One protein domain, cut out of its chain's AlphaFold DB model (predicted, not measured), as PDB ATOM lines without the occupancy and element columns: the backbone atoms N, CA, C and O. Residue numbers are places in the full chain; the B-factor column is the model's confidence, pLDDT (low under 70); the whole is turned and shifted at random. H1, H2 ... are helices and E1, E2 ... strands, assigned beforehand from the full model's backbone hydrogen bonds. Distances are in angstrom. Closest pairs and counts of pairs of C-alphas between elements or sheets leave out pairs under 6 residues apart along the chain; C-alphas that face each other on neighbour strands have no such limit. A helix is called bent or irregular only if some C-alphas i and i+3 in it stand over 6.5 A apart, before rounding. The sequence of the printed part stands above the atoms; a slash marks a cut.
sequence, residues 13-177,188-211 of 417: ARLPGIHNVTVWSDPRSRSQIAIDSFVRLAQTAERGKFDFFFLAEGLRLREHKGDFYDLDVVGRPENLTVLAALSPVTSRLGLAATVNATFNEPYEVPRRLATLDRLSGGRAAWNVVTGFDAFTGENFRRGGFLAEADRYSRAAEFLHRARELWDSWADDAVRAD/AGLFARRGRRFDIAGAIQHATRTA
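What this domain is: This is residues 13 to 177 and 188 to 211 of the 417 residues of the protein "Luciferase-like monooxygenase" of Streptomyces ossamyceticus (UniProt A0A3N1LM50). A small sheet of three parallel strands, E1, E2 and E3, is covered on one face by three helices, H1, H2 and H3; past its E3 edge the long helix H5 slants away to a small two-stranded hairpin, E5 and E6, at one end of a flat body. At the other end, on the E1 side, two long stretches with no named element, residues 13 to 34 and 56 to 78, spread out as loops. The printed part has 189 residues with five named helices and six named strands, in the order H1 E1 H2 E2 H3 E3 H4 H5 E4 E5 E6; the class is mixed, helices and strands, with under half of the residues in named elements. It is compact, with a radius of gyration of the C-alphas of 18.3 A, and spans 56 by 43 by 21 A.

Where its parts are: The larger sheet is made of E1, residues 52 to 55, E2, residues 94 to 100 and 18.9 A long, and E3, residues 124 to 129 and 16.1 A long. H1, residues 35 to 47, is 18.4 A long and begins at C-alpha 35 at (42.474, 12.564, 262.820). H2 holds residues 79 to 86, and H3, residues 108 to 120, is 18.3 A long. H4 is short, residues 134 to 137. H5, residues 148 to 167, is the longest helix at 29.2 A and ends at C-alpha 167 at (52.368, -14.160, 245.898); it is neither bent nor irregular, but only just: C-alphas 149 and 152 are 6.4 A apart. E4 holds residues 174 to 177, E5 residues 190 to 194, and E6 residues 199 to 203, with C-alpha 203 at (59.926, -14.229, 254.884).

How they stand to each other: The larger sheet runs E1 E2 E3, with E2 the inner strand. E1 and E2 are parallel at 29 degrees, with N 53 and O 94 2.8 A apart. E2 and E3 are parallel at 28 degrees, with N 125 and O 95 2.9 A apart. E1, H2, E2 and E2, H3, E3 are strand-helix-strand units, two parallel neighbour strands with a helix between, each with a right-handed crossover. H1, H2 and H3 on the same face make two layers, helices over a sheet. H2 is over E2 at a height over the sheet of 8.9 A, and H3 is over E3 at 8.3 A. H2 and H3 touch at Ala 84 and Leu 116, their closest C-alphas, 5.8 A apart, at a shallow tilt of 14 degrees, the same way. H1 and H2 touch, with C-alphas 39 and 86 closest at 6.2 A, at a tilt of 68 degrees, only just steep. H5 only grazes the sheet with residues 151 to 159. Its residues 162 to 166 touch H3, the closest C-alphas being those of Pro 110 and Ala 162, 5.5 A apart, at a steep tilt of 50 degrees. The closest C-alphas of H5 and E5 are those of Leu 165 and Phe 191, 6.8 A apart. E5 and E6 form an antiparallel hairpin, with N 191 and O 202 2.8 A apart. E4 pairs with no named strand, and H4 touches no helix. In H1, H2 and H3 every O i to N i+4 pair is within hydrogen-bond range, in H5 14 of 16 are, and H4 is too short for such a pair.

The domain as a whole: The two C-alphas farthest apart, those of Lys 65 and Asp 177, are 61.8 A apart. Residues 178 to 187 are not printed, and C-alphas 177 and 188 stand 15.1 A apart across this cut. Of the links that are printed whole, E1 to H2 is long, with 23 residues. Mean pLDDT of the printed part is 82.1; 30 residues are under 70, among them 131 to 137, 141 to 146 and 207 to 211.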
ATOM      1  N   ALA A  13      37.310  10.783 246.957       86.19
ATOM      2  CA  ALA A  13      37.394  11.900 247.880       86.19
ATOM      3  C   ALA A  13      38.844  12.063 248.327       86.19
ATOM      4  O   ALA A  13      39.500  11.092 248.697       86.19
ATOM      5  N   ARG A  14      39.344  13.295 248.307       83.88
ATOM      6  CA  ARG A  14      40.717  13.621 248.684       83.88
ATOM      7  C   ARG A  14      40.694  14.688 249.760       83.88
ATOM      8  O   ARG A  14      40.072  15.728 249.555       83.88
ATOM      9  N   LEU A  15      41.392  14.456 250.870       81.75
ATOM     10  CA  LEU A  15      41.631  15.524 251.836       81.75
ATOM     11  C   LEU A  15      42.762  16.425 251.306       81.75
ATOM     12  O   LEU A  15      43.859  15.901 251.072       81.75
ATOM     13  N   PRO A  16      42.541  17.742 251.137       72.88
ATOM     14  CA  PRO A  16      43.605  18.697 250.830       72.88
ATOM     15  C   PRO A  16      44.709  18.670 251.899       72.88
ATOM     16  O   PRO A  16      44.512  18.129 252.989       72.88
ATOM     17  N   GLY A  17      45.880  19.225 251.593       66.06
ATOM     18  CA  GLY A  17      46.953  19.349 252.589       66.06
ATOM     19  C   GLY A  17      48.380  19.167 252.084       66.06
ATOM     20  O   GLY A  17      49.292  19.160 252.891       66.06
ATOM     21  N   ILE A  18      48.583  19.005 250.781       62.88
ATOM     22  CA  ILE A  18      49.921  18.902 250.167       62.88
ATOM     23  C   ILE A  18      50.005  19.750 248.894       62.88
ATOM     24  O   ILE A  18      50.641  19.356 247.922       62.88
ATOM     25  N   HIS A  19      49.308  20.892 248.838       62.00
ATOM     26  CA  HIS A  19      49.224  21.759 247.651       62.00
ATOM     27  C   HIS A  19      48.823  23.190 248.002       62.00
ATOM     28  O   HIS A  19      48.173  23.433 249.013       62.00
ATOM     29  N   ASN A  20      49.065  24.105 247.064       57.84
ATOM     30  CA  ASN A  20      48.684  25.519 247.104       57.84
ATOM     31  C   ASN A  20      47.166  25.807 247.047       57.84
ATOM     32  O   ASN A  20      46.769  26.945 246.819       57.84
ATOM     33  N   VAL A  21      46.306  24.798 247.205       62.84
ATOM     34  CA  VAL A  21      44.838  24.940 247.144       62.84
ATOM     35  C   VAL A  21      44.164  24.748 248.502       62.84
ATOM     36  O   VAL A  21      42.938  24.781 248.589       62.84
ATOM     37  N   THR A  22      44.936  24.505 249.561       71.31
ATOM     38  CA  THR A  22      44.387  24.318 250.905       71.31
ATOM     39  C   THR A  22      44.014  25.673 251.500       71.31
ATOM     40  O   THR A  22      44.887  26.432 251.906       71.31
ATOM     41  N   VAL A  23      42.721  25.972 251.602       74.50
ATOM     42  CA  VAL A  23      42.230  27.219 252.217       74.50
ATOM     43  C   VAL A  23      42.062  27.020 253.727       74.50
ATOM     44  O   VAL A  23      40.953  26.987 254.251       74.50
ATOM     45  N   TRP A  24      43.174  26.818 254.438       78.19
ATOM     46  CA  TRP A  24      43.144  26.531 255.880       78.19
ATOM     47  C   TRP A  24      42.723  27.736 256.734       78.19
ATOM     48  O   TRP A  24      42.268  27.549 257.857       78.19
ATOM     49  N   SER A  25      42.860  28.954 256.203       78.12
ATOM     50  CA  SER A  25      42.530  30.218 256.874       78.12
ATOM     51  C   SER A  25      41.038  30.586 256.823       78.12
ATOM     52  O   SER A  25      40.630  31.629 257.351       78.12
ATOM     53  N   ASP A  26      40.200  29.771 256.172       80.81
ATOM     54  CA  ASP A  26      38.746  29.897 256.287       80.81
ATOM     55  C   ASP A  26      38.313  29.472 257.706       80.81
ATOM     56  O   ASP A  26      38.687  28.381 258.137       80.81
ATOM     57  N   PRO A  27      37.508  30.261 258.443       81.94
ATOM     58  CA  PRO A  27      37.076  29.908 259.799       81.94
ATOM     59  C   PRO A  27      36.284  28.593 259.891       81.94
ATOM     60  O   PRO A  27      36.189  27.996 260.961       81.94
ATOM     61  N   ARG A  28      35.698  28.130 258.780       83.38
ATOM     62  CA  ARG A  28      34.987  26.846 258.671       83.38
ATOM     63  C   ARG A  28      35.938  25.691 258.362       83.38
ATOM     64  O   ARG A  28      35.539  24.527 258.489       83.38
ATOM     65  N   SER A  29      37.173  25.980 257.944       82.50
ATOM     66  CA  SER A  29      38.188  24.961 257.719       82.50
ATOM     67  C   SER A  29      38.519  24.281 259.042       82.50
ATOM     68  O   SER A  29      38.907  24.903 260.027       82.50
ATOM     69  N   ARG A  30      38.386  22.956 259.057       85.88
ATOM     70  CA  ARG A  30      38.844  22.134 260.178       85.88
ATOM     71  C   ARG A  30      40.358  21.942 260.101       85.88
ATOM     72  O   ARG A  30      41.004  22.304 259.119       85.88
ATOM     73  N   SER A  31      40.920  21.333 261.141       88.31
ATOM     74  CA  SER A  31      42.336  20.962 261.157       88.31
ATOM     75  C   SER A  31      42.675  20.038 259.986       88.31
ATOM     76  O   SER A  31      41.943  19.094 259.705       88.31
ATOM     77  N   GLN A  32      43.801  20.281 259.325       86.06
ATOM     78  CA  GLN A  32      44.268  19.471 258.195       86.06
ATOM     79  C   GLN A  32      45.194  18.317 258.620       86.06
ATOM     80  O   GLN A  32      45.652  17.540 257.777       86.06
ATOM     81  N   ILE A  33      45.446  18.207 259.928       88.50
ATOM     82  CA  ILE A  33      46.338  17.216 260.544       88.50
ATOM     83  C   ILE A  33      45.638  16.369 261.616       88.50
ATOM     84  O   ILE A  33      46.050  15.240 261.862       88.50
ATOM     85  N   ALA A  34      44.561  16.870 262.233       91.56
ATOM     86  CA  ALA A  34      43.832  16.132 263.262       91.56
ATOM     87  C   ALA A  34      43.036  14.971 262.657       91.56
ATOM     88  O   ALA A  34      42.302  15.154 261.681       91.56
ATOM     89  N   ILE A  35      43.120  13.798 263.289       94.25
ATOM     90  CA  ILE A  35      42.474  12.564 262.820       94.25
ATOM     91  C   ILE A  35      40.959  12.721 262.611       94.25
ATOM     92  O   ILE A  35      40.420  12.213 261.628       94.25
ATOM     93  N   ASP A  36      40.282  13.510 263.447       94.50
ATOM     94  CA  ASP A  36      38.838  13.759 263.358       94.50
ATOM     95  C   ASP A  36      38.399  14.342 262.008       94.50
ATOM     96  O   ASP A  36      37.302  14.048 261.521       94.50
ATOM     97  N   SER A  37      39.249  15.149 261.367       93.06
ATOM     98  CA  SER A  37      38.968  15.695 260.038       93.06
ATOM     99  C   SER A  37      38.984  14.608 258.967       93.06
ATOM    100  O   SER A  37      38.111  14.586 258.095       93.06
ATOM    101  N   PHE A  38      39.930  13.671 259.060       94.75
ATOM    102  CA  PHE A  38      40.017  12.529 258.155       94.75
ATOM    103  C   PHE A  38      38.827  11.586 258.353       94.75
ATOM    104  O   PHE A  38      38.186  11.213 257.371       94.75
ATOM    105  N   VAL A  39      38.481  11.263 259.606       96.50
ATOM    106  CA  VAL A  39      37.329  10.407 259.946       96.50
ATOM    107  C   VAL A  39      36.041  10.999 259.388       96.50
ATOM    108  O   VAL A  39      35.293  10.320 258.682       96.50
ATOM    109  N   ARG A  40      35.803  12.292 259.631       94.56
ATOM    110  CA  ARG A  40      34.604  12.987 259.152       94.56
ATOM    111  C   ARG A  40      34.502  12.978 257.631       94.56
ATOM    112  O   ARG A  40      33.413  12.727 257.101       94.56
ATOM    113  N   LEU A  41      35.598  13.263 256.925       94.19
ATOM    114  CA  LEU A  41      35.590  13.254 255.464       94.19
ATOM    115  C   LEU A  41      35.370  11.837 254.927       94.19
ATOM    116  O   LEU A  41      34.543  11.664 254.038       94.19
ATOM    117  N   ALA A  42      36.036  10.829 255.491       95.31
ATOM    118  CA  ALA A  42      35.888   9.437 255.074       95.31
ATOM    119  C   ALA A  42      34.447   8.934 255.261       95.31
ATOM    120  O   ALA A  42      33.836   8.439 254.317       95.31
ATOM    121  N   GLN A  43      33.843   9.153 256.431       96.12
ATOM    122  CA  GLN A  43      32.443   8.788 256.683       96.12
ATOM    123  C   GLN A  43      31.464   9.553 255.782       96.12
ATOM    124  O   GLN A  43      30.421   9.028 255.386       96.12
ATOM    125  N   THR A  44      31.790  10.799 255.431       95.38
ATOM    126  CA  THR A  44      30.985  11.594 254.495       95.38
ATOM    127  C   THR A  44      31.093  11.078 253.068       95.38
ATOM    128  O   THR A  44      30.064  10.919 252.412       95.38
ATOM    129  N   ALA A  45      32.297  10.745 252.612       92.56
ATOM    130  CA  ALA A  45      32.529  10.127 251.315       92.56
ATOM    131  C   ALA A  45      31.814   8.770 251.209       92.56
ATOM    132  O   ALA A  45      31.118   8.513 250.227       92.56
ATOM    133  N   GLU A  46      31.886   7.939 252.253       92.00
ATOM    134  CA  GLU A  46      31.202   6.643 252.299       92.00
ATOM    135  C   GLU A  46      29.672   6.787 252.252       92.00
ATOM    136  O   GLU A  46      28.996   6.101 251.475       92.00
ATOM    137  N   ARG A  47      29.106   7.729 253.021       95.50
ATOM    138  CA  ARG A  47      27.680   8.090 252.924       95.50
ATOM    139  C   ARG A  47      27.306   8.549 251.514       95.50
ATOM    140  O   ARG A  47      26.270   8.125 251.000       95.50
ATOM    141  N   GLY A  48      28.170   9.350 250.892       93.00
ATOM    142  CA  GLY A  48      28.049   9.855 249.524       93.00
ATOM    143  C   GLY A  48      28.321   8.830 248.419       93.00
ATOM    144  O   GLY A  48      28.308   9.210 247.254       93.00
ATOM    145  N   LYS A  49      28.546   7.550 248.757       90.56
ATOM    146  CA  LYS A  49      28.798   6.448 247.807       90.56
ATOM    147  C   LYS A  49      30.062   6.616 246.962       90.56
ATOM    148  O   LYS A  49      30.138   6.064 245.870       90.56
ATOM    149  N   PHE A  50      31.051   7.344 247.473       90.88
ATOM    150  CA  PHE A  50      32.370   7.391 246.854       90.88
ATOM    151  C   PHE A  50      33.032   6.015 246.923       90.88
ATOM    152  O   PHE A  50      32.863   5.277 247.897       90.88
ATOM    153  N   ASP A  51      33.805   5.692 245.894       82.44
ATOM    154  CA  ASP A  51      34.542   4.436 245.802       82.44
ATOM    155  C   ASP A  51      35.831   4.489 246.619       82.44
ATOM    156  O   ASP A  51      36.206   3.493 247.230       82.44
ATOM    157  N   PHE A  52      36.504   5.647 246.653       85.50
ATOM    158  CA  PHE A  52      37.825   5.780 247.267       85.50
ATOM    159  C   PHE A  52      37.958   7.017 248.152       85.50
ATOM    160  O   PHE A  52      37.484   8.105 247.825       85.50
ATOM    161  N   PHE A  53      38.696   6.853 249.242       89.44
ATOM    162  CA  PHE A  53      39.360   7.912 249.977       89.44
ATOM    163  C   PHE A  53      40.839   7.894 249.612       89.44
ATOM    164  O   PHE A  53      41.506   6.868 249.753       89.44
ATOM    165  N   PHE A  54      41.340   9.021 249.124       87.50
ATOM    166  CA  PHE A  54      42.673   9.137 248.563       87.50
ATOM    167  C   PHE A  54      43.518  10.135 249.347       87.50
ATOM    168  O   PHE A  54      43.161  11.310 249.484       87.50
ATOM    169  N   LEU A  55      44.672   9.671 249.818       88.25
ATOM    170  CA  LEU A  55      45.707  10.509 250.404       88.25
ATOM    171  C   LEU A  55      46.919  10.513 249.487       88.25
ATOM    172  O   LEU A  55      47.544   9.481 249.255       88.25
ATOM    173  N   ALA A  56      47.244  11.690 248.966       82.88
ATOM    174  CA  ALA A  56      48.497  11.884 248.258       82.88
ATOM    175  C   ALA A  56      49.624  12.216 249.248       82.88
ATOM    176  O   ALA A  56      49.369  12.565 250.401       82.88
ATOM    177  N   GLU A  57      50.867  12.082 248.801       79.69
ATOM    178  CA  GLU A  57      52.066  12.208 249.628       79.69
ATOM    179  C   GLU A  57      52.889  13.425 249.200       79.69
ATOM    180  O   GLU A  57      53.074  13.665 248.006       79.69
ATOM    181  N   GLY A  58      53.380  14.171 250.189       76.00
ATOM    182  CA  GLY A  58      54.453  15.146 250.042       76.00
ATOM    183  C   GLY A  58      55.598  14.710 250.948       76.00
ATOM    184  O   GLY A  58      55.414  14.605 252.155       76.00
ATOM    185  N   LEU A  59      56.758  14.400 250.370       76.62
ATOM    186  CA  LEU A  59      57.911  13.849 251.101       76.62
ATOM    187  C   LEU A  59      58.862  14.925 251.645       76.62
ATOM    188  O   LEU A  59      59.845  14.616 252.320       76.62
ATOM    189  N   ARG A  60      58.580  16.187 251.330       77.06
ATOM    190  CA  ARG A  60      59.269  17.368 251.832       77.06
ATOM    191  C   ARG A  60      58.292  18.539 251.801       77.06
ATOM    192  O   ARG A  60      57.473  18.623 250.885       77.06
ATOM    193  N   LEU A  61      58.388  19.421 252.793       76.88
ATOM    194  CA  LEU A  61      57.648  20.679 252.788       76.88
ATOM    195  C   LEU A  61      58.138  21.544 251.636       76.88
ATOM    196  O   LEU A  61      59.346  21.699 251.442       76.88
ATOM    197  N   ARG A  62      57.215  22.122 250.869       73.81
ATOM    198  CA  ARG A  62      57.610  23.105 249.868       73.81
ATOM    199  C   ARG A  62      58.184  24.324 250.573       73.81
ATOM    200  O   ARG A  62      57.571  24.881 251.485       73.81
ATOM    201  N   GLU A  63      59.327  24.774 250.083       73.88
ATOM    202  CA  GLU A  63      59.994  25.979 250.557       73.88
ATOM    203  C   GLU A  63      60.383  26.871 249.373       73.88
ATOM    204  O   GLU A  63      60.590  26.405 248.250       73.88
ATOM    205  N   HIS A  64      60.516  28.171 249.617       66.38
ATOM    206  CA  HIS A  64      61.064  29.105 248.648       66.38
ATOM    207  C   HIS A  64      62.057  30.057 249.306       66.38
ATOM    208  O   HIS A  64      61.684  31.011 249.983       66.38
ATOM    209  N   LYS A  65      63.349  29.829 249.037       68.81
ATOM    210  CA  LYS A  65      64.506  30.508 249.657       68.81
ATOM    211  C   LYS A  65      64.448  30.493 251.194       68.81
ATOM    212  O   LYS A  65      64.467  31.552 251.814       68.81
ATOM    213  N   GLY A  66      64.328  29.294 251.760       71.75
ATOM    214  CA  GLY A  66      64.369  29.047 253.205       71.75
ATOM    215  C   GLY A  66      63.038  29.189 253.950       71.75
ATOM    216  O   GLY A  66      62.968  28.762 255.094       71.75
ATOM    217  N   ASP A  67      61.987  29.717 253.313       73.25
ATOM    218  CA  ASP A  67      60.670  29.888 253.946       73.25
ATOM    219  C   ASP A  67      59.685  28.832 253.443       73.25
ATOM    220  O   ASP A  67      59.612  28.592 252.233       73.25
ATOM    221  N   PHE A  68      58.900  28.231 254.338       75.00
ATOM    222  CA  PHE A  68      57.864  27.264 253.971       75.00
ATOM    223  C   PHE A  68      56.636  27.941 253.351       75.00
ATOM    224  O   PHE A  68      56.301  29.080 253.669       75.00
ATOM    225  N   TYR A  69      55.943  27.232 252.458       70.75
ATOM    226  CA  TYR A  69      54.669  27.702 251.915       70.75
ATOM    227  C   TYR A  69      53.521  27.443 252.894       70.75
ATOM    228  O   TYR A  69      53.174  26.292 253.128       70.75
ATOM    229  N   ASP A  70      52.838  28.497 253.350       66.62
ATOM    230  CA  ASP A  70      51.718  28.382 254.301       66.62
ATOM    231  C   ASP A  70      50.558  27.502 253.812       66.62
ATOM    232  O   ASP A  70      49.815  26.937 254.609       66.62
ATOM    233  N   LEU A  71      50.356  27.393 252.495       67.12
ATOM    234  CA  LEU A  71      49.286  26.569 251.913       67.12
ATOM    235  C   LEU A  71      49.655  25.076 251.860       67.12
ATOM    236  O   LEU A  71      48.779  24.232 251.650       67.12
ATOM    237  N   ASP A  72      50.933  24.751 252.060       69.19
ATOM    238  CA  ASP A  72      51.431  23.388 252.186       69.19
ATOM    239  C   ASP A  72      51.417  22.996 253.667       69.19
ATOM    240  O   ASP A  72      52.204  23.491 254.471       69.19
ATOM    241  N   VAL A  73      50.451  22.161 254.058       68.75
ATOM    242  CA  VAL A  73      50.142  21.936 255.475       68.75
ATOM    243  C   VAL A  73      51.318  21.266 256.177       68.75
ATOM    244  O   VAL A  73      51.623  20.094 255.946       68.75
ATOM    245  N   VAL A  74      51.924  21.999 257.106       69.94
ATOM    246  CA  VAL A  74      52.967  21.486 257.995       69.94
ATOM    247  C   VAL A  74      52.382  20.458 258.965       69.94
ATOM    248  O   VAL A  74      51.284  20.630 259.497       69.94
ATOM    249  N   GLY A  75      53.130  19.381 259.219       70.81
ATOM    250  CA  GLY A  75      52.767  18.372 260.219       70.81
ATOM    251  C   GLY A  75      51.742  17.341 259.745       70.81
ATOM    252  O   GLY A  75      51.094  16.696 260.569       70.81
ATOM    253  N   ARG A  76      51.566  17.177 258.429       79.44
ATOM    254  CA  ARG A  76      50.657  16.165 257.895       79.44
ATOM    255  C   ARG A  76      51.107  14.746 258.282       79.44
ATOM    256  O   ARG A  76      52.254  14.391 258.007       79.44
ATOM    257  N   PRO A  77      50.225  13.926 258.883       87.50
ATOM    258  CA  PRO A  77      50.578  12.559 259.249       87.50
ATOM    259  C   PRO A  77      50.834  11.666 258.025       87.50
ATOM    260  O   PRO A  77      50.300  11.908 256.941       87.50
ATOM    261  N   GLU A  78      51.612  10.601 258.223       89.81
ATOM    262  CA  GLU A  78      51.932   9.613 257.185       89.81
ATOM    263  C   GLU A  78      50.671   8.874 256.690       89.81
ATOM    264  O   GLU A  78      49.794   8.488 257.469       89.81
ATOM    265  N   ASN A  79      50.578   8.682 255.370       90.62
ATOM    266  CA  ASN A  79      49.356   8.256 254.694       90.62
ATOM    267  C   ASN A  79      48.851   6.878 255.139       90.62
ATOM    268  O   ASN A  79      47.671   6.745 255.463       90.62
ATOM    269  N   LEU A  80      49.700   5.846 255.145       91.75
ATOM    270  CA  LEU A  80      49.272   4.484 255.484       91.75
ATOM    271  C   LEU A  80      48.826   4.380 256.945       91.75
ATOM    272  O   LEU A  80      47.860   3.674 257.237       91.75
ATOM    273  N   THR A  81      49.470   5.125 257.840       95.31
ATOM    274  CA  THR A  81      49.106   5.229 259.257       95.31
ATOM    275  C   THR A  81      47.707   5.822 259.421       95.31
ATOM    276  O   THR A  81      46.867   5.252 260.121       95.31
ATOM    277  N   VAL A  82      47.406   6.918 258.717       95.56
ATOM    278  CA  VAL A  82      46.061   7.512 258.723       95.56
ATOM    279  C   VAL A  82      45.035   6.550 258.137       95.56
ATOM    280  O   VAL A  82      43.983   6.340 258.735       95.56
ATOM    281  N   LEU A  83      45.319   5.929 256.990       94.56
ATOM    282  CA  LEU A  83      44.385   4.983 256.376       94.56
ATOM    283  C   LEU A  83      44.117   3.771 257.279       94.56
ATOM    284  O   LEU A  83      42.981   3.303 257.334       94.56
ATOM    285  N   ALA A  84      45.112   3.295 258.031       95.94
ATOM    286  CA  ALA A  84      44.914   2.243 259.023       95.94
ATOM    287  C   ALA A  84      43.930   2.686 260.122       95.94
ATOM    288  O   ALA A  84      43.010   1.932 260.444       95.94
ATOM    289  N   ALA A  85      44.041   3.923 260.615       97.00
ATOM    290  CA  ALA A  85      43.093   4.500 261.573       97.00
ATOM    291  C   ALA A  85      41.681   4.714 260.985       97.00
ATOM    292  O   ALA A  85      40.689   4.636 261.708       97.00
ATOM    293  N   LEU A  86      41.565   4.928 259.668       96.94
ATOM    294  CA  LEU A  86      40.276   5.034 258.971       96.94
ATOM    295  C   LEU A  86      39.637   3.676 258.650       96.94
ATOM    296  O   LEU A  86      38.431   3.602 258.382       96.94
ATOM    297  N   SER A  87      40.422   2.599 258.669       95.56
ATOM    298  CA  SER A  87      39.951   1.264 258.311       95.56
ATOM    299  C   SER A  87      38.793   0.741 259.178       95.56
ATOM    300  O   SER A  87      37.830   0.272 258.573       95.56
ATOM    301  N   PRO A  88      38.767   0.873 260.524       96.75
ATOM    302  CA  PRO A  88      37.643   0.381 261.329       96.75
ATOM    303  C   PRO A  88      36.393   1.275 261.282       96.75
ATOM    304  O   PRO A  88      35.306   0.815 261.615       96.75
ATOM    305  N   VAL A  89      36.522   2.545 260.882       97.19
ATOM    306  CA  VAL A  89      35.413   3.526 260.880       97.19
ATOM    307  C   VAL A  89      34.728   3.673 259.518       97.19
ATOM    308  O   VAL A  89      33.861   4.531 259.349       97.19
ATOM    309  N   THR A  90      35.121   2.846 258.548       94.69
ATOM    310  CA  THR A  90      34.526   2.738 257.209       94.69
ATOM    311  C   THR A  90      34.340   1.267 256.850       94.69
ATOM    312  O   THR A  90      35.101   0.410 257.294       94.69
ATOM    313  N   SER A  91      33.333   0.946 256.041       93.75
ATOM    314  CA  SER A  91      32.944  -0.444 255.743       93.75
ATOM    315  C   SER A  91      33.057  -0.836 254.267       93.75
ATOM    316  O   SER A  91      33.177  -2.017 253.946       93.75
ATOM    317  N   ARG A  92      32.999   0.138 253.358       89.00
ATOM    318  CA  ARG A  92      32.938  -0.047 251.899       89.00
ATOM    319  C   ARG A  92      33.907   0.858 251.152       89.00
ATOM    320  O   ARG A  92      34.296   0.513 250.043       89.00
ATOM    321  N   LEU A  93      34.290   1.986 251.743       90.38
ATOM    322  CA  LEU A  93      35.171   2.964 251.116       90.38
ATOM    323  C   LEU A  93      36.573   2.378 250.885       90.38
ATOM    324  O   LEU A  93      37.203   1.894 251.827       90.38
ATOM    325  N   GLY A  94      37.069   2.421 249.650       90.44
ATOM    326  CA  GLY A  94      38.450   2.074 249.322       90.44
ATOM    327  C   GLY A  94      39.432   3.055 249.959       90.44
ATOM    328  O   GLY A  94      39.161   4.250 250.028       90.44
ATOM    329  N   LEU A  95      40.576   2.568 250.428       91.38
ATOM    330  CA  LEU A  95      41.591   3.345 251.139       91.38
ATOM    331  C   LEU A  95      42.866   3.379 250.300       91.38
ATOM    332  O   LEU A  95      43.645   2.426 250.293       91.38
ATOM    333  N   ALA A  96      43.053   4.473 249.565       88.12
ATOM    334  CA  ALA A  96      44.129   4.635 248.601       88.12
ATOM    335  C   ALA A  96      45.207   5.594 249.120       88.12
ATOM    336  O   ALA A  96      44.927   6.762 249.397       88.12
ATOM    337  N   ALA A  97      46.449   5.119 249.207       84.56
ATOM    338  CA  ALA A  97      47.606   5.959 249.511       84.56
ATOM    339  C   ALA A  97      48.489   6.128 248.279       84.56
ATOM    340  O   ALA A  97      48.786   5.161 247.575       84.56
ATOM    341  N   THR A  98      48.976   7.345 248.068       83.50
ATOM    342  CA  THR A  98      50.225   7.540 247.342       83.50
ATOM    343  C   THR A  98      51.368   7.117 248.242       83.50
ATOM    344  O   THR A  98      51.501   7.648 249.343       83.50
ATOM    345  N   VAL A  99      52.175   6.178 247.757       85.50
ATOM    346  CA  VAL A  99      53.461   5.828 248.363       85.50
ATOM    347  C   VAL A  99      54.479   5.739 247.246       85.50
ATOM    348  O   VAL A  99      54.293   5.034 246.248       85.50
ATOM    349  N   ASN A 100      55.547   6.496 247.397       84.44
ATOM    350  CA  ASN A 100      56.629   6.562 246.438       84.44
ATOM    351  C   ASN A 100      57.389   5.223 246.308       84.44
ATOM    352  O   ASN A 100      57.729   4.586 247.303       84.44
ATOM    353  N   ALA A 101      57.729   4.832 245.077       85.38
ATOM    354  CA  ALA A 101      58.609   3.688 244.845       85.38
ATOM    355  C   ALA A 101      60.094   4.068 244.949       85.38
ATOM    356  O   ALA A 101      60.880   3.219 245.335       85.38
ATOM    357  N   THR A 102      60.504   5.300 244.618       82.62
ATOM    358  CA  THR A 102      61.917   5.714 244.440       82.62
ATOM    359  C   THR A 102      62.791   5.632 245.699       82.62
ATOM    360  O   THR A 102      63.942   5.206 245.613       82.62
ATOM    361  N   PHE A 103      62.268   6.068 246.840       81.94
ATOM    362  CA  PHE A 103      62.984   6.256 248.105       81.94
ATOM    363  C   PHE A 103      62.677   5.167 249.131       81.94
ATOM    364  O   PHE A 103      63.399   5.033 250.111       81.94
ATOM    365  N   ASN A 104      61.632   4.378 248.887       86.56
ATOM    366  CA  ASN A 104      61.292   3.235 249.713       86.56
ATOM    367  C   ASN A 104      61.973   1.955 249.219       86.56
ATOM    368  O   ASN A 104      62.407   1.858 248.062       86.56
ATOM    369  N   GLU A 105      62.001   0.951 250.092       88.62
ATOM    370  CA  GLU A 105      62.485  -0.393 249.783       88.62
ATOM    371  C   GLU A 105      61.326  -1.360 249.480       88.62
ATOM    372  O   GLU A 105      60.251  -1.265 250.088       88.62
ATOM    373  N   PRO A 106      61.525  -2.314 248.549       88.69
ATOM    374  CA  PRO A 106      60.467  -3.182 248.035       88.69
ATOM    375  C   PRO A 106      59.996  -4.249 249.023       88.69
ATOM    376  O   PRO A 106      59.119  -5.019 248.668       88.69
ATOM    377  N   TYR A 107      60.524  -4.301 250.246       90.31
ATOM    378  CA  TYR A 107      59.984  -5.136 251.322       90.31
ATOM    379  C   TYR A 107      59.014  -4.364 252.229       90.31
ATOM    380  O   TYR A 107      57.939  -4.857 252.577       90.31
ATOM    381  N   GLU A 108      59.362  -3.129 252.595       90.19
ATOM    382  CA  GLU A 108      58.620  -2.373 253.603       90.19
ATOM    383  C   GLU A 108      57.243  -1.929 253.114       90.19
ATOM    384  O   GLU A 108      56.248  -2.124 253.815       90.19
ATOM    385  N   VAL A 109      57.163  -1.357 251.909       90.31
ATOM    386  CA  VAL A 109      55.891  -0.857 251.362       90.31
ATOM    387  C   VAL A 109      54.902  -2.002 251.134       90.31
ATOM    388  O   VAL A 109      53.776  -1.896 251.629       90.31
ATOM    389  N   PRO A 110      55.281  -3.129 250.496       88.94
ATOM    390  CA  PRO A 110      54.364  -4.255 250.332       88.94
ATOM    391  C   PRO A 110      53.882  -4.846 251.654       88.94
ATOM    392  O   PRO A 110      52.703  -5.183 251.756       88.94
ATOM    393  N   ARG A 111      54.742  -4.909 252.683       90.44
ATOM    394  CA  ARG A 111      54.349  -5.344 254.032       90.44
ATOM    395  C   ARG A 111      53.311  -4.407 254.653       90.44
ATOM    396  O   ARG A 111      52.292  -4.882 255.149       90.44
ATOM    397  N   ARG A 112      53.539  -3.088 254.622       92.62
ATOM    398  CA  ARG A 112      52.601  -2.092 255.182       92.62
ATOM    399  C   ARG A 112      51.262  -2.097 254.436       92.62
ATOM    400  O   ARG A 112      50.211  -2.069 255.071       92.62
ATOM    401  N   LEU A 113      51.289  -2.210 253.107       88.88
ATOM    402  CA  LEU A 113      50.084  -2.338 252.281       88.88
ATOM    403  C   LEU A 113      49.322  -3.637 252.568       88.88
ATOM    404  O   LEU A 113      48.103  -3.595 252.686       88.88
ATOM    405  N   ALA A 114      50.018  -4.765 252.746       87.31
ATOM    406  CA  ALA A 114      49.392  -6.028 253.141       87.31
ATOM    407  C   ALA A 114      48.724  -5.929 254.519       87.31
ATOM    408  O   ALA A 114      47.623  -6.441 254.715       87.31
ATOM    409  N   THR A 115      49.346  -5.213 255.464       90.38
ATOM    410  CA  THR A 115      48.730  -4.922 256.767       90.38
ATOM    411  C   THR A 115      47.451  -4.108 256.596       90.38
ATOM    412  O   THR A 115      46.414  -4.479 257.141       90.38
ATOM    413  N   LEU A 116      47.492  -3.018 255.820       89.69
ATOM    414  CA  LEU A 116      46.316  -2.182 255.576       89.69
ATOM    415  C   LEU A 116      45.204  -2.962 254.866       89.69
ATOM    416  O   LEU A 116      44.032  -2.819 255.211       89.69
ATOM    417  N   ASP A 117      45.552  -3.810 253.903       88.12
ATOM    418  CA  ASP A 117      44.598  -4.668 253.207       88.12
ATOM    419  C   ASP A 117      43.895  -5.619 254.185       88.12
ATOM    420  O   ASP A 117      42.665  -5.675 254.242       88.12
ATOM    421  N   ARG A 118      44.671  -6.262 255.064       87.12
ATOM    422  CA  ARG A 118      44.166  -7.157 256.109       87.12
ATOM    423  C   ARG A 118      43.266  -6.447 257.123       87.12
ATOM    424  O   ARG A 118      42.245  -7.025 257.502       87.12
ATOM    425  N   LEU A 119      43.642  -5.244 257.569       89.12
ATOM    426  CA  LEU A 119      42.877  -4.432 258.529       89.12
ATOM    427  C   LEU A 119      41.587  -3.887 257.910       89.12
ATOM    428  O   LEU A 119      40.538  -3.881 258.547       89.12
ATOM    429  N   SER A 120      41.656  -3.459 256.651       88.00
ATOM    430  CA  SER A 120      40.519  -2.884 255.935       88.00
ATOM    431  C   SER A 120      39.580  -3.932 255.332       88.00
ATOM    432  O   SER A 120      38.452  -3.594 254.977       88.00
ATOM    433  N   GLY A 121      40.000  -5.197 255.252       87.00
ATOM    434  CA  GLY A 121      39.219  -6.283 254.660       87.00
ATOM    435  C   GLY A 121      39.229  -6.260 253.130       87.00
ATOM    436  O   GLY A 121      38.181  -6.447 252.515       87.00
ATOM    437  N   GLY A 122      40.391  -6.016 252.516       85.62
ATOM    438  CA  GLY A 122      40.553  -6.010 251.060       85.62
ATOM    439  C   GLY A 122      40.271  -4.663 250.388       85.62
ATOM    440  O   GLY A 122      39.936  -4.627 249.205       85.62
ATOM    441  N   ARG A 123      40.308  -3.554 251.141       92.81
ATOM    442  CA  ARG A 123      39.974  -2.207 250.634       92.81
ATOM    443  C   ARG A 123      41.201  -1.330 250.395       92.81
ATOM    444  O   ARG A 123      41.036  -0.160 250.057       92.81
ATOM    445  N   ALA A 124      42.411  -1.852 250.574       87.25
ATOM    446  CA  ALA A 124      43.625  -1.080 250.365       87.25
ATOM    447  C   ALA A 124      43.903  -0.880 248.869       87.25
ATOM    448  O   ALA A 124      43.736  -1.782 248.047       87.25
ATOM    449  N   ALA A 125      44.376   0.310 248.520       85.50
ATOM    450  CA  ALA A 125      44.846   0.633 247.185       85.50
ATOM    451  C   ALA A 125      46.140   1.444 247.256       85.50
ATOM    452  O   ALA A 125      46.395   2.179 248.213       85.50
ATOM    453  N   TRP A 126      46.957   1.309 246.216       86.81
ATOM    454  CA  TRP A 126      48.247   1.970 246.135       86.81
ATOM    455  C   TRP A 126      48.362   2.748 244.829       86.81
ATOM    456  O   TRP A 126      48.349   2.175 243.740       86.81
ATOM    457  N   ASN A 127      48.494   4.066 244.960       84.69
ATOM    458  CA  ASN A 127      48.923   4.940 243.883       84.69
ATOM    459  C   ASN A 127      50.454   5.003 243.873       84.69
ATOM    460  O   ASN A 127      51.080   5.602 244.753       84.69
ATOM    461  N   VAL A 128      51.055   4.342 242.891       81.38
ATOM    462  CA  VAL A 128      52.508   4.243 242.765       81.38
ATOM    463  C   VAL A 128      53.020   5.503 242.086       81.38
ATOM    464  O   VAL A 128      52.631   5.800 240.959       81.38
ATOM    465  N   VAL A 129      53.938   6.217 242.732       79.12
ATOM    466  CA  VAL A 129      54.595   7.381 242.125       79.12
ATOM    467  C   VAL A 129      56.106   7.227 242.142       79.12
ATOM    468  O   VAL A 129      56.695   6.674 243.075       79.12
ATOM    469  N   THR A 130      56.753   7.753 241.110       74.19
ATOM    470  CA  THR A 130      58.199   7.960 241.093       74.19
ATOM    471  C   THR A 130      58.483   9.412 241.445       74.19
ATOM    472  O   THR A 130      57.975  10.310 240.776       74.19
ATOM    473  N   GLY A 131      59.289   9.650 242.482       66.12
ATOM    474  CA  GLY A 131      59.768  11.001 242.800       66.12
ATOM    475  C   GLY A 131      60.518  11.599 241.607       66.12
ATOM    476  O   GLY A 131      61.236  10.870 240.914       66.12
ATOM    477  N   PHE A 132      60.320  12.894 241.349       60.84
ATOM    478  CA  PHE A 132      60.763  13.529 240.106       60.84
ATOM    479  C   PHE A 132      61.817  14.628 240.271       60.84
ATOM    480  O   PHE A 132      62.355  15.091 239.263       60.84
ATOM    481  N   ASP A 133      62.150  15.016 241.498       59.59
ATOM    482  CA  ASP A 133      63.061  16.121 241.780       59.59
ATOM    483  C   ASP A 133      64.112  15.755 242.839       59.59
ATOM    484  O   ASP A 133      63.897  14.914 243.716       59.59
ATOM    485  N   ALA A 134      65.286  16.377 242.717       59.69
ATOM    486  CA  ALA A 134      66.391  16.209 243.659       59.69
ATOM    487  C   ALA A 134      66.080  16.831 245.031       59.69
ATOM    488  O   ALA A 134      66.525  16.301 246.045       59.69
ATOM    489  N   PHE A 135      65.260  17.886 245.048       64.19
ATOM    490  CA  PHE A 135      64.818  18.605 246.243       64.19
ATOM    491  C   PHE A 135      64.151  17.671 247.265       64.19
ATOM    492  O   PHE A 135      64.494  17.670 248.444       64.19
ATOM    493  N   THR A 136      63.263  16.791 246.819       66.81
ATOM    494  CA  THR A 136      62.627  15.767 247.653       66.81
ATOM    495  C   THR A 136      63.626  14.700 248.111       66.81
ATOM    496  O   THR A 136      63.494  14.138 249.196       66.81
ATOM    497  N   GLY A 137      64.638  14.414 247.287       68.25
ATOM    498  CA  GLY A 137      65.630  13.373 247.539       68.25
ATOM    499  C   GLY A 137      66.590  13.671 248.691       68.25
ATOM    500  O   GLY A 137      67.119  12.722 249.254       68.25
ATOM    501  N   GLU A 138      66.797  14.938 249.060       74.81
ATOM    502  CA  GLU A 138      67.713  15.346 250.143       74.81
ATOM    503  C   GLU A 138      67.336  14.770 251.515       74.81
ATOM    504  O   GLU A 138      68.217  14.463 252.313       74.81
ATOM    505  N   ASN A 139      66.042  14.531 251.766       75.19
ATOM    506  CA  ASN A 139      65.574  13.872 252.992       75.19
ATOM    507  C   ASN A 139      65.999  12.396 253.084       75.19
ATOM    508  O   ASN A 139      65.857  11.763 254.130       75.19
ATOM    509  N   PHE A 140      66.498  11.818 251.993       77.88
ATOM    510  CA  PHE A 140      66.836  10.411 251.892       77.88
ATOM    511  C   PHE A 140      68.330  10.252 251.624       77.88
ATOM    512  O   PHE A 140      68.952  11.052 250.933       77.88
ATOM    513  N   ARG A 141      68.916   9.135 252.076       62.47
ATOM    514  CA  ARG A 141      70.332   8.800 251.804       62.47
ATOM    515  C   ARG A 141      70.706   8.789 250.311       62.47
ATOM    516  O   ARG A 141      71.883   8.775 249.986       62.47
ATOM    517  N   ARG A 142      69.718   8.782 249.408       62.12
ATOM    518  CA  ARG A 142      69.882   8.864 247.947       62.12
ATOM    519  C   ARG A 142      69.779  10.311 247.420       62.12
ATOM    520  O   ARG A 142      69.356  10.505 246.278       62.12
ATOM    521  N   GLY A 143      70.112  11.304 248.253       50.69
ATOM    522  CA  GLY A 143      70.157  12.727 247.913       50.69
ATOM    523  C   GLY A 143      70.854  12.961 246.577       50.69
ATOM    524  O   GLY A 143      72.020  12.619 246.413       50.69
ATOM    525  N   GLY A 144      70.112  13.492 245.603       54.59
ATOM    526  CA  GLY A 144      70.655  13.768 244.273       54.59
ATOM    527  C   GLY A 144      70.651  12.598 243.276       54.59
ATOM    528  O   GLY A 144      71.595  12.453 242.516       54.59
ATOM    529  N   PHE A 145      69.530  11.866 243.195       64.38
ATOM    530  CA  PHE A 145      68.910  11.383 241.943       64.38
ATOM    531  C   PHE A 145      69.188   9.957 241.398       64.38
ATOM    532  O   PHE A 145      70.315   9.502 241.260       64.38
ATOM    533  N   LEU A 146      68.101   9.290 240.966       65.94
ATOM    534  CA  LEU A 146      68.083   8.231 239.941       65.94
ATOM    535  C   LEU A 146      67.730   8.877 238.604       65.94
ATOM    536  O   LEU A 146      66.651   9.464 238.542       65.94
ATOM    537  N   ALA A 147      68.560   8.711 237.565       71.69
ATOM    538  CA  ALA A 147      68.296   9.194 236.201       71.69
ATOM    539  C   ALA A 147      66.821   9.004 235.797       71.69
ATOM    540  O   ALA A 147      66.217   8.002 236.165       71.69
ATOM    541  N   GLU A 148      66.212   9.918 235.033       70.56
ATOM    542  CA  GLU A 148      64.786   9.797 234.671       70.56
ATOM    543  C   GLU A 148      64.464   8.432 234.038       70.56
ATOM    544  O   GLU A 148      63.527   7.754 234.466       70.56
ATOM    545  N   ALA A 149      65.330   7.978 233.126       71.69
ATOM    546  CA  ALA A 149      65.278   6.650 232.513       71.69
ATOM    547  C   ALA A 149      65.362   5.493 233.535       71.69
ATOM    548  O   ALA A 149      64.796   4.415 233.342       71.69
ATOM    549  N   ASP A 150      66.029   5.721 234.663       79.50
ATOM    550  CA  ASP A 150      66.213   4.751 235.736       79.50
ATOM    551  C   ASP A 150      65.041   4.696 236.724       79.50
ATOM    552  O   ASP A 150      64.840   3.668 237.376       79.50
ATOM    553  N   ARG A 151      64.243   5.767 236.836       79.50
ATOM    554  CA  ARG A 151      63.116   5.837 237.783       79.50
ATOM    555  C   ARG A 151      62.090   4.747 237.502       79.50
ATOM    556  O   ARG A 151      61.695   4.024 238.415       79.50
ATOM    557  N   TYR A 152      61.695   4.602 236.238       81.25
ATOM    558  CA  TYR A 152      60.691   3.623 235.828       81.25
ATOM    559  C   TYR A 152      61.240   2.202 235.792       81.25
ATOM    560  O   TYR A 152      60.524   1.287 236.186       81.25
ATOM    561  N   SER A 153      62.506   1.998 235.410       85.44
ATOM    562  CA  SER A 153      63.114   0.662 235.490       85.44
ATOM    563  C   SER A 153      63.202   0.181 236.939       85.44
ATOM    564  O   SER A 153      62.820  -0.949 237.241       85.44
ATOM    565  N   ARG A 154      63.595   1.063 237.869       86.69
ATOM    566  CA  ARG A 154      63.572   0.760 239.303       86.69
ATOM    567  C   ARG A 154      62.148   0.553 239.820       86.69
ATOM    568  O   ARG A 154      61.934  -0.380 240.584       86.69
ATOM    569  N   ALA A 155      61.181   1.386 239.434       86.12
ATOM    570  CA  ALA A 155      59.788   1.223 239.853       86.12
ATOM    571  C   ALA A 155      59.172  -0.080 239.320       86.12
ATOM    572  O   ALA A 155      58.461  -0.760 240.052       86.12
ATOM    573  N   ALA A 156      59.482  -0.471 238.084       86.94
ATOM    574  CA  ALA A 156      59.049  -1.739 237.509       86.94
ATOM    575  C   ALA A 156      59.631  -2.929 238.282       86.94
ATOM    576  O   ALA A 156      58.880  -3.828 238.661       86.94
ATOM    577  N   GLU A 157      60.936  -2.909 238.583       89.31
ATOM    578  CA  GLU A 157      61.565  -3.941 239.414       89.31
ATOM    579  C   GLU A 157      60.958  -3.953 240.827       89.31
ATOM    580  O   GLU A 157      60.614  -5.017 241.329       89.31
ATOM    581  N   PHE A 158      60.710  -2.785 241.431       91.25
ATOM    582  CA  PHE A 158      60.054  -2.659 242.736       91.25
ATOM    583  C   PHE A 158      58.667  -3.307 242.731       91.25
ATOM    584  O   PHE A 158      58.349  -4.101 243.613       91.25
ATOM    585  N   LEU A 159      57.834  -2.990 241.735       88.19
ATOM    586  CA  LEU A 159      56.488  -3.551 241.606       88.19
ATOM    587  C   LEU A 159      56.514  -5.051 241.340       88.19
ATOM    588  O   LEU A 159      55.630  -5.768 241.803       88.19
ATOM    589  N   HIS A 160      57.510  -5.529 240.601       88.81
ATOM    590  CA  HIS A 160      57.713  -6.955 240.409       88.81
ATOM    591  C   HIS A 160      58.031  -7.645 241.743       88.81
ATOM    592  O   HIS A 160      57.323  -8.577 242.112       88.81
ATOM    593  N   ARG A 161      58.990  -7.121 242.522       90.06
ATOM    594  CA  ARG A 161      59.322  -7.649 243.857       90.06
ATOM    595  C   ARG A 161      58.148  -7.576 244.831       90.06
ATOM    596  O   ARG A 161      57.903  -8.531 245.554       90.06
ATOM    597  N   ALA A 162      57.373  -6.494 244.804       90.12
ATOM    598  CA  ALA A 162      56.171  -6.357 245.621       90.12
ATOM    599  C   ALA A 162      55.139  -7.459 245.339       90.12
ATOM    600  O   ALA A 162      54.587  -8.040 246.271       90.12
ATOM    601  N   ARG A 163      54.904  -7.771 244.058       87.31
ATOM    602  CA  ARG A 163      53.996  -8.855 243.656       87.31
ATOM    603  C   ARG A 163      54.526 -10.215 244.086       87.31
ATOM    604  O   ARG A 163      53.778 -10.963 244.695       87.31
ATOM    605  N   GLU A 164      55.808 -10.496 243.859       88.12
ATOM    606  CA  GLU A 164      56.423 -11.754 244.306       88.12
ATOM    607  C   GLU A 164      56.318 -11.949 245.822       88.12
ATOM    608  O   GLU A 164      56.048 -13.055 246.276       88.12
ATOM    609  N   LEU A 165      56.490 -10.881 246.608       89.00
ATOM    610  CA  LEU A 165      56.289 -10.937 248.052       89.00
ATOM    611  C   LEU A 165      54.845 -11.302 248.397       89.00
ATOM    612  O   LEU A 165      54.616 -12.199 249.200       89.00
ATOM    613  N   TRP A 166      53.862 -10.648 247.789       86.19
ATOM    614  CA  TRP A 166      52.459 -10.969 248.042       86.19
ATOM    615  C   TRP A 166      52.068 -12.379 247.593       86.19
ATOM    616  O   TRP A 166      51.311 -13.044 248.299       86.19
ATOM    617  N   ASP A 167      52.625 -12.841 246.476       85.38
ATOM    618  CA  ASP A 167      52.368 -14.160 245.898       85.38
ATOM    619  C   ASP A 167      53.187 -15.279 246.580       85.38
ATOM    620  O   ASP A 167      52.934 -16.459 246.342       85.38
ATOM    621  N   SER A 168      54.135 -14.945 247.468       87.19
ATOM    622  CA  SER A 168      54.905 -15.930 248.256       87.19
ATOM    623  C   SER A 168      54.072 -16.668 249.315       87.19
ATOM    624  O   SER A 168      54.538 -17.629 249.932       87.19
ATOM    625  N   TRP A 169      52.829 -16.235 249.533       85.81
ATOM    626  CA  TRP A 169      51.863 -16.903 250.395       85.81
ATOM    627  C   TRP A 169      50.820 -17.647 249.562       85.81
ATOM    628  O   TRP A 169      50.044 -17.033 248.832       85.81
ATOM    629  N   ALA A 170      50.746 -18.966 249.740       80.56
ATOM    630  CA  ALA A 170      49.619 -19.745 249.247       80.56
ATOM    631  C   ALA A 170      48.328 -19.400 250.013       80.56
ATOM    632  O   ALA A 170      48.354 -19.005 251.182       80.56
ATOM    633  N   ASP A 171      47.181 -19.578 249.358       76.00
ATOM    634  CA  ASP A 171      45.861 -19.230 249.903       76.00
ATOM    635  C   ASP A 171      45.492 -20.002 251.179       76.00
ATOM    636  O   ASP A 171      44.716 -19.519 252.007       76.00
ATOM    637  N   ASP A 172      46.042 -21.202 251.307       79.75
ATOM    638  CA  ASP A 172      45.883 -22.161 252.392       79.75
ATOM    639  C   ASP A 172      47.127 -22.242 253.290       79.75
ATOM    640  O   ASP A 172      47.178 -23.072 254.195       79.75
ATOM    641  N   ALA A 173      48.115 -21.359 253.098       84.38
ATOM    642  CA  ALA A 173      49.366 -21.381 253.851       84.38
ATOM    643  C   ALA A 173      49.137 -21.339 255.371       84.38
ATOM    644  O   ALA A 173      49.833 -22.041 256.104       84.38
ATOM    645  N   VAL A 174      48.138 -20.587 255.847       85.62
ATOM    646  CA  VAL A 174      47.701 -20.608 257.253       85.62
ATOM    647  C   VAL A 174      46.740 -21.779 257.476       85.62
ATOM    648  O   VAL A 174      45.589 -21.718 257.044       85.62
ATOM    649  N   ARG A 175      47.195 -22.817 258.189       84.38
ATOM    650  CA  ARG A 175      46.370 -23.972 258.588       84.38
ATOM    651  C   ARG A 175      45.587 -23.700 259.867       84.38
ATOM    652  O   ARG A 175      44.402 -24.015 259.936       84.38
ATOM    653  N   ALA A 176      46.256 -23.107 260.860       86.62
ATOM    654  CA  ALA A 176      45.752 -22.980 262.229       86.62
ATOM    655  C   ALA A 176      45.173 -24.307 262.776       86.62
ATOM    656  O   ALA A 176      44.112 -24.324 263.405       86.62
ATOM    657  N   ASP A 177      45.862 -25.424 262.515       87.50
ATOM    658  CA  ASP A 177      45.455 -26.753 262.965       87.50
ATOM    659  C   ASP A 177      45.961 -27.010 264.388       87.50
ATOM    660  O   ASP A 177      47.125 -27.331 264.626       87.50
ATOM    661  N   ALA A 188      56.037 -20.964 253.897       86.69
ATOM    662  CA  ALA A 188      55.096 -19.879 253.640       86.69
ATOM    663  C   ALA A 188      55.768 -18.504 253.763       86.69
ATOM    664  O   ALA A 188      56.440 -18.202 254.751       86.69
ATOM    665  N   GLY A 189      55.568 -17.664 252.750       86.44
ATOM    666  CA  GLY A 189      56.097 -16.310 252.739       86.44
ATOM    667  C   GLY A 189      57.588 -16.205 252.439       86.44
ATOM    668  O   GLY A 189      58.083 -15.080 252.407       86.44
ATOM    669  N   LEU A 190      58.306 -17.321 252.236       90.38
ATOM    670  CA  LEU A 190      59.730 -17.293 251.904       90.38
ATOM    671  C   LEU A 190      59.965 -16.682 250.521       90.38
ATOM    672  O   LEU A 190      59.300 -17.013 249.539       90.38
ATOM    673  N   PHE A 191      60.980 -15.831 250.431       88.62
ATOM    674  CA  PHE A 191      61.445 -15.240 249.186       88.62
ATOM    675  C   PHE A 191      62.965 -15.061 249.218       88.62
ATOM    676  O   PHE A 191      63.562 -14.797 250.258       88.62
ATOM    677  N   ALA A 192      63.598 -15.180 248.056       90.81
ATOM    678  CA  ALA A 192      64.994 -14.815 247.843       90.81
ATOM    679  C   ALA A 192      65.146 -14.382 246.388       90.81
ATOM    680  O   ALA A 192      64.835 -15.151 245.472       90.81
ATOM    681  N   ARG A 193      65.531 -13.125 246.170       88.06
ATOM    682  CA  ARG A 193      65.581 -12.493 244.856       88.06
ATOM    683  C   ARG A 193      66.741 -11.518 244.780       88.06
ATOM    684  O   ARG A 193      66.735 -10.488 245.443       88.06
ATOM    685  N   ARG A 194      67.666 -11.819 243.873       90.56
ATOM    686  CA  ARG A 194      68.708 -10.899 243.432       90.56
ATOM    687  C   ARG A 194      68.310 -10.300 242.088       90.56
ATOM    688  O   ARG A 194      67.928 -11.018 241.165       90.56
ATOM    689  N   GLY A 195      68.378  -8.983 241.988       87.94
ATOM    690  CA  GLY A 195      68.066  -8.211 240.795       87.94
ATOM    691  C   GLY A 195      69.077  -7.094 240.571       87.94
ATOM    692  O   GLY A 195      70.084  -6.989 241.269       87.94
ATOM    693  N   ARG A 196      68.813  -6.255 239.567       86.38
ATOM    694  CA  ARG A 196      69.716  -5.161 239.194       86.38
ATOM    695  C   ARG A 196      69.679  -4.029 240.217       86.38
ATOM    696  O   ARG A 196      70.690  -3.367 240.426       86.38
ATOM    697  N   ARG A 197      68.510  -3.767 240.807       83.94
ATOM    698  CA  ARG A 197      68.309  -2.671 241.767       83.94
ATOM    699  C   ARG A 197      68.124  -3.166 243.196       83.94
ATOM    700  O   ARG A 197      68.345  -2.375 244.109       83.94
ATOM    701  N   PHE A 198      67.706  -4.419 243.385       87.81
ATOM    702  CA  PHE A 198      67.376  -4.966 244.702       87.81
ATOM    703  C   PHE A 198      67.910  -6.387 244.886       87.81
ATOM    704  O   PHE A 198      67.694  -7.244 244.032       87.81
ATOM    705  N   ASP A 199      68.539  -6.639 246.031       91.56
ATOM    706  CA  ASP A 199      68.849  -7.979 246.534       91.56
ATOM    707  C   ASP A 199      68.111  -8.146 247.868       91.56
ATOM    708  O   ASP A 199      68.422  -7.454 248.839       91.56
ATOM    709  N   ILE A 200      67.050  -8.956 247.876       91.19
ATOM    710  CA  ILE A 200      66.169  -9.142 249.034       91.19
ATOM    711  C   ILE A 200      65.893 -10.630 249.263       91.19
ATOM    712  O   ILE A 200      65.552 -11.371 248.340       91.19
ATOM    713  N   ALA A 201      65.990 -11.070 250.514       90.69
ATOM    714  CA  ALA A 201      65.631 -12.419 250.930       90.69
ATOM    715  C   ALA A 201      65.034 -12.404 252.342       90.69
ATOM    716  O   ALA A 201      65.333 -11.510 253.135       90.69
ATOM    717  N   GLY A 202      64.188 -13.380 252.653       88.25
ATOM    718  CA  GLY A 202      63.560 -13.524 253.962       88.25
ATOM    719  C   GLY A 202      62.179 -14.162 253.881       88.25
ATOM    720  O   GLY A 202      61.894 -14.929 252.966       88.25
ATOM    721  N   ALA A 203      61.326 -13.825 254.849       84.50
ATOM    722  CA  ALA A 203      59.926 -14.229 254.884       84.50
ATOM    723  C   ALA A 203      59.028 -13.004 255.093       84.50
ATOM    724  O   ALA A 203      59.245 -12.246 256.043       84.50
ATOM    725  N   ILE A 204      58.023 -12.783 254.243       83.31
ATOM    726  CA  ILE A 204      57.015 -11.747 254.515       83.31
ATOM    727  C   ILE A 204      55.998 -12.272 255.528       83.31
ATOM    728  O   ILE A 204      55.558 -13.413 255.445       83.31
ATOM    729  N   GLN A 205      55.616 -11.432 256.489       77.56
ATOM    730  CA  GLN A 205      54.813 -11.847 257.645       77.56
ATOM    731  C   GLN A 205      53.358 -12.219 257.317       77.56
ATOM    732  O   GLN A 205      52.754 -12.987 258.062       77.56
ATOM    733  N   HIS A 206      52.781 -11.680 256.238       71.31
ATOM    734  CA  HIS A 206      51.377 -11.909 255.887       71.31
ATOM    735  C   HIS A 206      51.086 -11.587 254.417       71.31
ATOM    736  O   HIS A 206      51.668 -10.671 253.836       71.31
ATOM    737  N   ALA A 207      50.141 -12.330 253.837       64.12
ATOM    738  CA  ALA A 207      49.647 -12.142 252.474       64.12
ATOM    739  C   ALA A 207      48.728 -10.909 252.337       64.12
ATOM    740  O   ALA A 207      48.085 -10.491 253.300       64.12
ATOM    741  N   THR A 208      48.566 -10.394 251.112       57.59
ATOM    742  CA  THR A 208      47.484  -9.453 250.724       57.59
ATOM    743  C   THR A 208      46.160 -10.148 250.424       57.59
ATOM    744  O   THR A 208      45.186  -9.512 250.040       57.59
ATOM    745  N   ARG A 209      46.085 -11.471 250.576       54.06
ATOM    746  CA  ARG A 209      44.821 -12.195 250.510       54.06
ATOM    747  C   ARG A 209      44.416 -12.607 251.907       54.06
ATOM    748  O   ARG A 209      45.146 -13.324 252.582       54.06
ATOM    749  N   THR A 210      43.213 -12.210 252.318       40.50
ATOM    750  CA  THR A 210      42.508 -12.849 253.432       40.50
ATOM    751  C   THR A 210      42.460 -14.357 253.190       40.50
ATOM    752  O   THR A 210      41.602 -14.839 252.447       40.50
ATOM    753  N   ALA A 211      43.382 -15.089 253.820       31.38
ATOM    754  CA  ALA A 211      43.202 -16.496 254.137       31.38
ATOM    755  C   ALA A 211      41.833 -16.614 254.816       31.38
ATOM    756  O   ALA A 211      41.497 -15.810 255.693       31.38
TER     757      ALA A 211